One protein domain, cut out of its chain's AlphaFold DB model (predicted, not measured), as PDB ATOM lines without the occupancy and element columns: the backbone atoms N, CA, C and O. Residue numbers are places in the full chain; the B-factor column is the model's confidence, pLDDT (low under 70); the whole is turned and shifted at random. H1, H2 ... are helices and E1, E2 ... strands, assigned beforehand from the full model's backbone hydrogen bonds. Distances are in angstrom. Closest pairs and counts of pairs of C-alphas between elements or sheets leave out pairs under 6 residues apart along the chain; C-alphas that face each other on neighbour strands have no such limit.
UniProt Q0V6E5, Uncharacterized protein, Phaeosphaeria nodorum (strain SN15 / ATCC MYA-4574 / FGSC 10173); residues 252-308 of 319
ATOM      1  N   ILE A 252     -22.019  17.158   5.622       78.94
ATOM      2  CA  ILE A 252     -23.101  16.561   6.413       78.94
ATOM      3  C   ILE A 252     -23.355  17.409   7.655       78.94
ATOM      4  O   ILE A 252     -22.513  17.487   8.543       78.94
ATOM      5  N   LEU A 253     -24.541  18.010   7.726       79.00
ATOM      6  CA  LEU A 253     -24.978  18.802   8.870       79.00
ATOM      7  C   LEU A 253     -25.828  17.921   9.790       79.00
ATOM      8  O   LEU A 253     -26.824  17.344   9.345       79.00
ATOM      9  N   GLU A 254     -25.418  17.794  11.048       81.56
ATOM     10  CA  GLU A 254     -26.103  16.999  12.066       81.56
ATOM     11  C   GLU A 254     -26.804  17.915  13.078       81.56
ATOM     12  O   GLU A 254     -26.191  18.810  13.650       81.56
ATOM     13  N   ASP A 255     -28.109  17.720  13.264       80.12
ATOM     14  CA  ASP A 255     -28.907  18.409  14.289       80.12
ATOM     15  C   ASP A 255     -28.595  17.857  15.695       80.12
ATOM     16  O   ASP A 255     -28.169  16.714  15.835       80.12
ATOM     17  N   ALA A 256     -28.920  18.603  16.755       73.31
ATOM     18  CA  ALA A 256     -28.734  18.208  18.158       73.31
ATOM     19  C   ALA A 256     -29.480  16.915  18.558       73.31
ATOM     20  O   ALA A 256     -29.219  16.341  19.612       73.31
ATOM     21  N   ILE A 257     -30.416  16.451  17.725       76.12
ATOM     22  CA  ILE A 257     -31.169  15.195  17.891       76.12
ATOM     23  C   ILE A 257     -30.549  14.056  17.036       76.12
ATOM     24  O   ILE A 257     -31.120  12.979  16.904       76.12
ATOM     25  N   GLY A 258     -29.377  14.275  16.426       75.12
ATOM     26  CA  GLY A 258     -28.632  13.281  15.637       75.12
ATOM     27  C   GLY A 258     -29.110  13.116  14.190       75.12
ATOM     28  O   GLY A 258     -28.827  12.115  13.528       75.12
ATOM     29  N   ARG A 259     -29.893  14.069  13.670       79.25
ATOM     30  CA  ARG A 259     -30.416  14.006  12.296       79.25
ATOM     31  C   ARG A 259     -29.389  14.571  11.327       79.25
ATOM     32  O   ARG A 259     -29.141  15.771  11.336       79.25
ATOM     33  N   LYS A 260     -28.846  13.709  10.471       82.56
ATOM     34  CA  LYS A 260     -27.865  14.062   9.441       82.56
ATOM     35  C   LYS A 260     -28.555  14.469   8.156       82.56
ATOM     36  O   LYS A 260     -29.474  13.786   7.705       82.56
ATOM     37  N   ALA A 261     -28.096  15.548   7.538       77.31
ATOM     38  CA  ALA A 261     -28.593  15.935   6.235       77.31
ATOM     39  C   ALA A 261     -27.516  16.641   5.389       77.31
ATOM     40  O   ALA A 261     -26.870  17.573   5.874       77.31
ATOM     41  N   PRO A 262     -27.344  16.223   4.121       79.81
ATOM     42  CA  PRO A 262     -26.323  16.766   3.235       79.81
ATOM     43  C   PRO A 262     -26.629  18.220   2.867       79.81
ATOM     44  O   PRO A 262     -27.793  18.609   2.703       79.81
ATOM     45  N   VAL A 263     -25.577  19.026   2.772       74.88
ATOM     46  CA  VAL A 263     -25.594  20.440   2.409       74.88
ATOM     47  C   VAL A 263     -24.396  20.713   1.502       74.88
ATOM     48  O   VAL A 263     -23.245  20.515   1.883       74.88
ATOM     49  N   HIS A 264     -24.665  21.190   0.291       77.94
ATOM     50  CA  HIS A 264     -23.621  21.599  -0.639       77.94
ATOM     51  C   HIS A 264     -23.254  23.063  -0.375       77.94
ATOM     52  O   HIS A 264     -23.981  23.972  -0.779       77.94
ATOM     53  N   LEU A 265     -22.122  23.284   0.301       69.69
ATOM     54  CA  LEU A 265     -21.639  24.625   0.653       69.69
ATOM     55  C   LEU A 265     -21.346  25.497  -0.580       69.69
ATOM     56  O   LEU A 265     -21.416  26.715  -0.474       69.69
ATOM     57  N   GLN A 266     -21.119  24.900  -1.759       68.69
ATOM     58  CA  GLN A 266     -20.904  25.639  -3.015       68.69
ATOM     59  C   GLN A 266     -22.057  26.588  -3.386       68.69
ATOM     60  O   GLN A 266     -21.846  27.562  -4.099       68.69
ATOM     61  N   PHE A 267     -23.276  26.325  -2.900       66.94
ATOM     62  CA  PHE A 267     -24.445  27.170  -3.165       66.94
ATOM     63  C   PHE A 267     -24.733  28.177  -2.044       66.94
ATOM     64  O   PHE A 267     -25.697  28.933  -2.132       66.94
ATOM     65  N   ILE A 268     -23.917  28.192  -0.986       73.56
ATOM     66  CA  ILE A 268     -24.102  29.043   0.189       73.56
ATOM     67  C   ILE A 268     -23.048  30.141   0.143       73.56
ATOM     68  O   ILE A 268     -21.916  29.974   0.586       73.56
ATOM     69  N   THR A 269     -23.435  31.274  -0.432       70.56
ATOM     70  CA  THR A 269     -22.546  32.420  -0.658       70.56
ATOM     71  C   THR A 269     -22.575  33.444   0.476       70.56
ATOM     72  O   THR A 269     -21.733  34.339   0.513       70.56
ATOM     73  N   SER A 270     -23.525  33.333   1.408       76.56
ATOM     74  CA  SER A 270     -23.658  34.226   2.560       76.56
ATOM     75  C   SER A 270     -24.239  33.505   3.773       76.56
ATOM     76  O   SER A 270     -24.903  32.471   3.657       76.56
ATOM     77  N   TRP A 271     -24.025  34.087   4.954       78.12
ATOM     78  CA  TRP A 271     -24.604  33.570   6.191       78.12
ATOM     79  C   TRP A 271     -26.139  33.676   6.213       78.12
ATOM     80  O   TRP A 271     -26.816  32.804   6.741       78.12
ATOM     81  N   GLU A 272     -26.713  34.686   5.557       78.38
ATOM     82  CA  GLU A 272     -28.170  34.819   5.407       78.38
ATOM     83  C   GLU A 272     -28.770  33.698   4.543       78.38
ATOM     84  O   GLU A 272     -29.849  33.184   4.845       78.38
ATOM     85  N   ALA A 273     -28.060  33.269   3.489       78.62
ATOM     86  CA  ALA A 273     -28.467  32.127   2.671       78.62
ATOM     87  C   ALA A 273     -28.399  30.817   3.469       78.62
ATOM     88  O   ALA A 273     -29.280  29.963   3.350       78.62
ATOM     89  N   PHE A 274     -27.382  30.681   4.323       82.06
ATOM     90  CA  PHE A 274     -27.259  29.557   5.245       82.06
ATOM     91  C   PHE A 274     -28.401  29.523   6.273       82.06
ATOM     92  O   PHE A 274     -29.062  28.492   6.410       82.06
ATOM     93  N   ASP A 275     -28.688  30.657   6.926       82.06
ATOM     94  CA  ASP A 275     -29.806  30.817   7.866       82.06
ATOM     95  C   ASP A 275     -31.140  30.448   7.196       82.06
ATOM     96  O   ASP A 275     -31.913  29.667   7.744       82.06
ATOM     97  N   SER A 276     -31.375  30.916   5.967       82.25
ATOM     98  CA  SER A 276     -32.597  30.610   5.208       82.25
ATOM     99  C   SER A 276     -32.758  29.106   4.948       82.25
ATOM    100  O   SER A 276     -33.849  28.547   5.087       82.25
ATOM    101  N   ILE A 277     -31.666  28.417   4.600       82.44
ATOM    102  CA  ILE A 277     -31.671  26.961   4.395       82.44
ATOM    103  C   ILE A 277     -31.965  26.233   5.711       82.44
ATOM    104  O   ILE A 277     -32.717  25.252   5.711       82.44
ATOM    105  N   LEU A 278     -31.408  26.703   6.832       83.38
ATOM    106  CA  LEU A 278     -31.697  26.148   8.153       83.38
ATOM    107  C   LEU A 278     -33.158  26.381   8.557       83.38
ATOM    108  O   LEU A 278     -33.825  25.432   8.969       83.38
ATOM    109  N   GLU A 279     -33.696  27.587   8.385       84.25
ATOM    110  CA  GLU A 279     -35.096  27.897   8.685       84.25
ATOM    111  C   GLU A 279     -36.057  27.002   7.899       84.25
ATOM    112  O   GLU A 279     -36.937  26.374   8.494       84.25
ATOM    113  N   ILE A 280     -35.842  26.860   6.586       84.06
ATOM    114  CA  ILE A 280     -36.638  25.974   5.727       84.06
ATOM    115  C   ILE A 280     -36.515  24.520   6.190       84.06
ATOM    116  O   ILE A 280     -37.510  23.801   6.268       84.06
ATOM    117  N   ARG A 281     -35.307  24.065   6.532       80.12
ATOM    118  CA  ARG A 281     -35.072  22.672   6.935       80.12
ATOM    119  C   ARG A 281     -35.731  22.326   8.267       80.12
ATOM    120  O   ARG A 281     -36.189  21.193   8.440       80.12
ATOM    121  N   PHE A 282     -35.766  23.271   9.200       81.56
ATOM    122  CA  PHE A 282     -36.430  23.094  10.484       81.56
ATOM    123  C   PHE A 282     -37.916  23.472  10.445       81.56
ATOM    124  O   PHE A 282     -38.609  23.192  11.418       81.56
ATOM    125  N   CYS A 283     -38.437  24.025   9.345       82.19
ATOM    126  CA  CYS A 283     -39.852  24.367   9.205       82.19
ATOM    127  C   CYS A 283     -40.757  23.160   9.502       82.19
ATOM    128  O   CYS A 283     -40.605  22.079   8.932       82.19
ATOM    129  N   GLY A 284     -41.685  23.333  10.451       78.88
ATOM    130  CA  GLY A 284     -42.581  22.266  10.917       78.88
ATOM    131  C   GLY A 284     -41.914  21.164  11.755       78.88
ATOM    132  O   GLY A 284     -42.549  20.146  12.024       78.88
ATOM    133  N   ARG A 285     -40.652  21.332  12.180       81.81
ATOM    134  CA  ARG A 285     -39.905  20.362  13.001       81.81
ATOM    135  C   ARG A 285     -39.558  20.924  14.381       81.81
ATOM    136  O   ARG A 285     -39.465  22.131  14.597       81.81
ATOM    137  N   GLN A 286     -39.311  20.028  15.337       77.75
ATOM    138  CA  GLN A 286     -38.794  20.397  16.655       77.75
ATOM    139  C   GLN A 286     -37.449  21.126  16.506       77.75
ATOM    140  O   GLN A 286     -36.565  20.630  15.811       77.75
ATOM    141  N   GLY A 287     -37.318  22.296  17.140       79.00
ATOM    142  CA  GLY A 287     -36.153  23.182  17.007       79.00
ATOM    143  C   GLY A 287     -36.378  24.397  16.100       79.00
ATOM    144  O   GLY A 287     -35.620  25.354  16.206       79.00
ATOM    145  N   HIS A 288     -37.453  24.432  15.300       83.19
ATOM    146  CA  HIS A 288     -37.735  25.532  14.365       83.19
ATOM    147  C   HIS A 288     -37.725  26.919  15.005       83.19
ATOM    148  O   HIS A 288     -37.048  27.820  14.523       83.19
ATOM    149  N   GLN A 289     -38.425  27.077  16.131       82.19
ATOM    150  CA  GLN A 289     -38.464  28.352  16.843       82.19
ATOM    151  C   GLN A 289     -37.073  28.772  17.328       82.19
ATOM    152  O   GLN A 289     -36.762  29.954  17.276       82.19
ATOM    153  N   LYS A 290     -36.209  27.839  17.745       82.25
ATOM    154  CA  LYS A 290     -34.838  28.179  18.156       82.25
ATOM    155  C   LYS A 290     -33.990  28.642  16.975       82.25
ATOM    156  O   LYS A 290     -33.228  29.588  17.126       82.25
ATOM    157  N   VAL A 291     -34.165  28.025  15.805       83.06
ATOM    158  CA  VAL A 291     -33.471  28.419  14.569       83.06
ATOM    159  C   VAL A 291     -33.904  29.814  14.111       83.06
ATOM    160  O   VAL A 291     -33.037  30.649  13.886       83.06
ATOM    161  N   ILE A 292     -35.212  30.108  14.102       83.00
ATOM    162  CA  ILE A 292     -35.746  31.447  13.768       83.00
ATOM    163  C   ILE A 292     -35.175  32.527  14.699       83.00
ATOM    164  O   ILE A 292     -34.806  33.612  14.261       83.00
ATOM    165  N   HIS A 293     -35.074  32.237  15.998       80.94
ATOM    166  CA  HIS A 293     -34.513  33.180  16.971       80.94
ATOM    167  C   HIS A 293     -32.975  33.158  17.022       80.94
ATOM    168  O   HIS A 293     -32.397  33.776  17.915       80.94
ATOM    169  N   LYS A 294     -32.305  32.440  16.105       79.12
ATOM    170  CA  LYS A 294     -30.839  32.282  16.036       79.12
ATOM    171  C   LYS A 294     -30.207  31.763  17.335       79.12
ATOM    172  O   LYS A 294     -29.054  32.032  17.650       79.12
ATOM    173  N   GLN A 295     -30.970  30.979  18.093       78.00
ATOM    174  CA  GLN A 295     -30.565  30.346  19.349       78.00
ATOM    175  C   GLN A 295     -29.991  28.950  19.090       78.00
ATOM    176  O   GLN A 295     -30.497  27.942  19.594       78.00
ATOM    177  N   TYR A 296     -28.959  28.894  18.255       76.56
ATOM    178  CA  TYR A 296     -28.221  27.682  17.935       76.56
ATOM    179  C   TYR A 296     -26.726  28.004  17.817       76.56
ATOM    180  O   TYR A 296     -26.344  29.148  17.567       76.56
ATOM    181  N   GLU A 297     -25.886  26.995  18.016       77.62
ATOM    182  CA  GLU A 297     -24.433  27.100  17.892       77.62
ATOM    183  C   GLU A 297     -23.963  26.013  16.924       77.62
ATOM    184  O   GLU A 297     -24.432  24.875  16.995       77.62
ATOM    185  N   LEU A 298     -23.088  26.372  15.982       77.00
ATOM    186  CA  LEU A 298     -22.471  25.392  15.097       77.00
ATOM    187  C   LEU A 298     -21.205  24.857  15.756       77.00
ATOM    188  O   LEU A 298     -20.320  25.619  16.152       77.00
ATOM    189  N   GLN A 299     -21.116  23.535  15.830       74.19
ATOM    190  CA  GLN A 299     -19.947  22.834  16.332       74.19
ATOM    191  C   GLN A 299     -19.358  21.979  15.213       74.19
ATOM    192  O   GLN A 299     -20.084  21.264  14.520       74.19
ATOM    193  N   ASP A 300     -18.041  22.048  15.041       72.69
ATOM    194  CA  ASP A 300     -17.334  21.125  14.162       72.69
ATOM    195  C   ASP A 300     -17.228  19.749  14.843       72.69
ATOM    196  O   ASP A 300     -16.725  19.618  15.958       72.69
ATOM    197  N   GLY A 301     -17.698  18.699  14.167       63.84
ATOM    198  CA  GLY A 301     -17.638  17.325  14.670       63.84
ATOM    199  C   GLY A 301     -16.214  16.765  14.800       63.84
ATOM    200  O   GLY A 301     -16.029  15.732  15.441       63.84
ATOM    201  N   ARG A 302     -15.206  17.421  14.203       59.91
ATOM    202  CA  ARG A 302     -13.786  17.024  14.286       59.91
ATOM    203  C   ARG A 302     -12.957  17.866  15.255       59.91
ATOM    204  O   ARG A 302     -11.934  17.382  15.735       59.91
ATOM    205  N   THR A 303     -13.408  19.070  15.598       56.19
ATOM    206  CA  THR A 303     -12.678  20.009  16.456       56.19
ATOM    207  C   THR A 303     -13.658  20.569  17.479       56.19
ATOM    208  O   THR A 303     -14.600  21.252  17.105       56.19
ATOM    209  N   ALA A 304     -13.471  20.303  18.775       53.66
ATOM    210  CA  ALA A 304     -14.400  20.722  19.839       53.66
ATOM    211  C   ALA A 304     -14.393  22.247  20.129       53.66
ATOM    212  O   ALA A 304     -14.483  22.663  21.281       53.66
ATOM    213  N   GLY A 305     -14.246  23.082  19.098       53.62
ATOM    214  CA  GLY A 305     -14.387  24.533  19.148       53.62
ATOM    215  C   GLY A 305     -15.735  24.950  18.570       53.62
ATOM    216  O   GLY A 305     -16.162  24.429  17.538       53.62
ATOM    217  N   SER A 306     -16.416  25.878  19.236       52.19
ATOM    218  CA  SER A 306     -17.665  26.430  18.733       52.19
ATOM    219  C   SER A 306     -17.429  27.607  17.785       52.19
ATOM    220  O   SER A 306     -16.565  28.459  18.006       52.19
ATOM    221  N   LEU A 307     -18.178  27.637  16.683       59.66
ATOM    222  CA  LEU A 307     -18.099  28.690  15.674       59.66
ATOM    223  C   LEU A 307     -19.085  29.806  16.047       59.66
ATOM    224  O   LEU A 307     -20.295  29.651  15.898       59.66
ATOM    225  N   SER A 308     -18.567  30.928  16.560       49.34
ATOM    226  CA  SER A 308     -19.384  32.101  16.909       49.34
ATOM    227  C   SER A 308     -19.627  33.032  15.709       49.34
ATOM    228  O   SER A 308     -18.818  33.100  14.784       49.34
TER     229      SER A 308
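AT A GLANCE: This is residues 252 to 308 of the 319 residues of an uncharacterized protein of Phaeosphaeria nodorum (strain SN15 / ATCC MYA-4574 / FGSC 10173) (UniProt Q0V6E5). A short strand hairpin, E1 and E2, lies at one side and two helices at the other, with the longer helix H1 joined by its later part to the short helix H2. From H2 a long tail, residues 293 to 308, runs back away from the helices and ends in a hook, where residues 298 to 299 pair antiparallel with residues 306 to 307. The 57 printed residues hold two named strands and two named helices in the order E1, E2, H1, H2, and the sheet, in the order E1, E2, is antiparallel. The class is mixed, helices and strands, with under half of the residues in named elements. The whole is compact, with a radius of gyration of the C-alphas of 11.4 A and spans of 30 by 25 by 21 A.

HOW THE PARTS SIT: Begin at E1, residues 252 to 254, and go through a tight link to E2, residues 260 to 263; the two form a hairpin, antiparallel at 138 degrees between their directions. Look at C-alphas 254 and 260, which face each other at 4.3 A. Across this pair, N 261 and O 253 are within hydrogen-bond range at 2.8 A, and N 253 and O 261 at 3.0 A. A short link leads on to H1, residues 271 to 282, which is apart from E1. After a tight link comes H2, residues 288 to 292, which touches H1; of H1, residues 278 to 282 alone touch H2. Their closest C-alphas are those of Phe 282 and His 288, 4.8 A apart. H2 is apart from E1 and from E2. In H1 and H2 every O i to N i+4 pair is within hydrogen-bond range.

IN THESE COORDINATES: Find C-alpha 252 at (-23.101, 16.561, 6.413), where E1 begins; it runs 6.4 A to C-alpha 254. E2 runs 9.8 A from C-alpha 260 to C-alpha 263. Find C-alpha 271 at (-24.604, 33.570, 6.191); from there H1 runs 16.4 A to C-alpha 282. H2 runs 6.3 A from C-alpha 288 and ends at C-alpha 292, at (-35.746, 31.447, 13.768).

THE WHOLE: The two C-alphas farthest apart in the domain, those of Gly 284 and Thr 303, are 30.5 A apart. The printed part has no cut, and no link between named elements is long. Residues 293 to 308 hold no named element, and their C-alphas lie 7 to 17 A from the mean of all C-alphas. The mean pLDDT of the printed part is 75.4; look for values under 70 at residues 265 to 267 and 301 to 308.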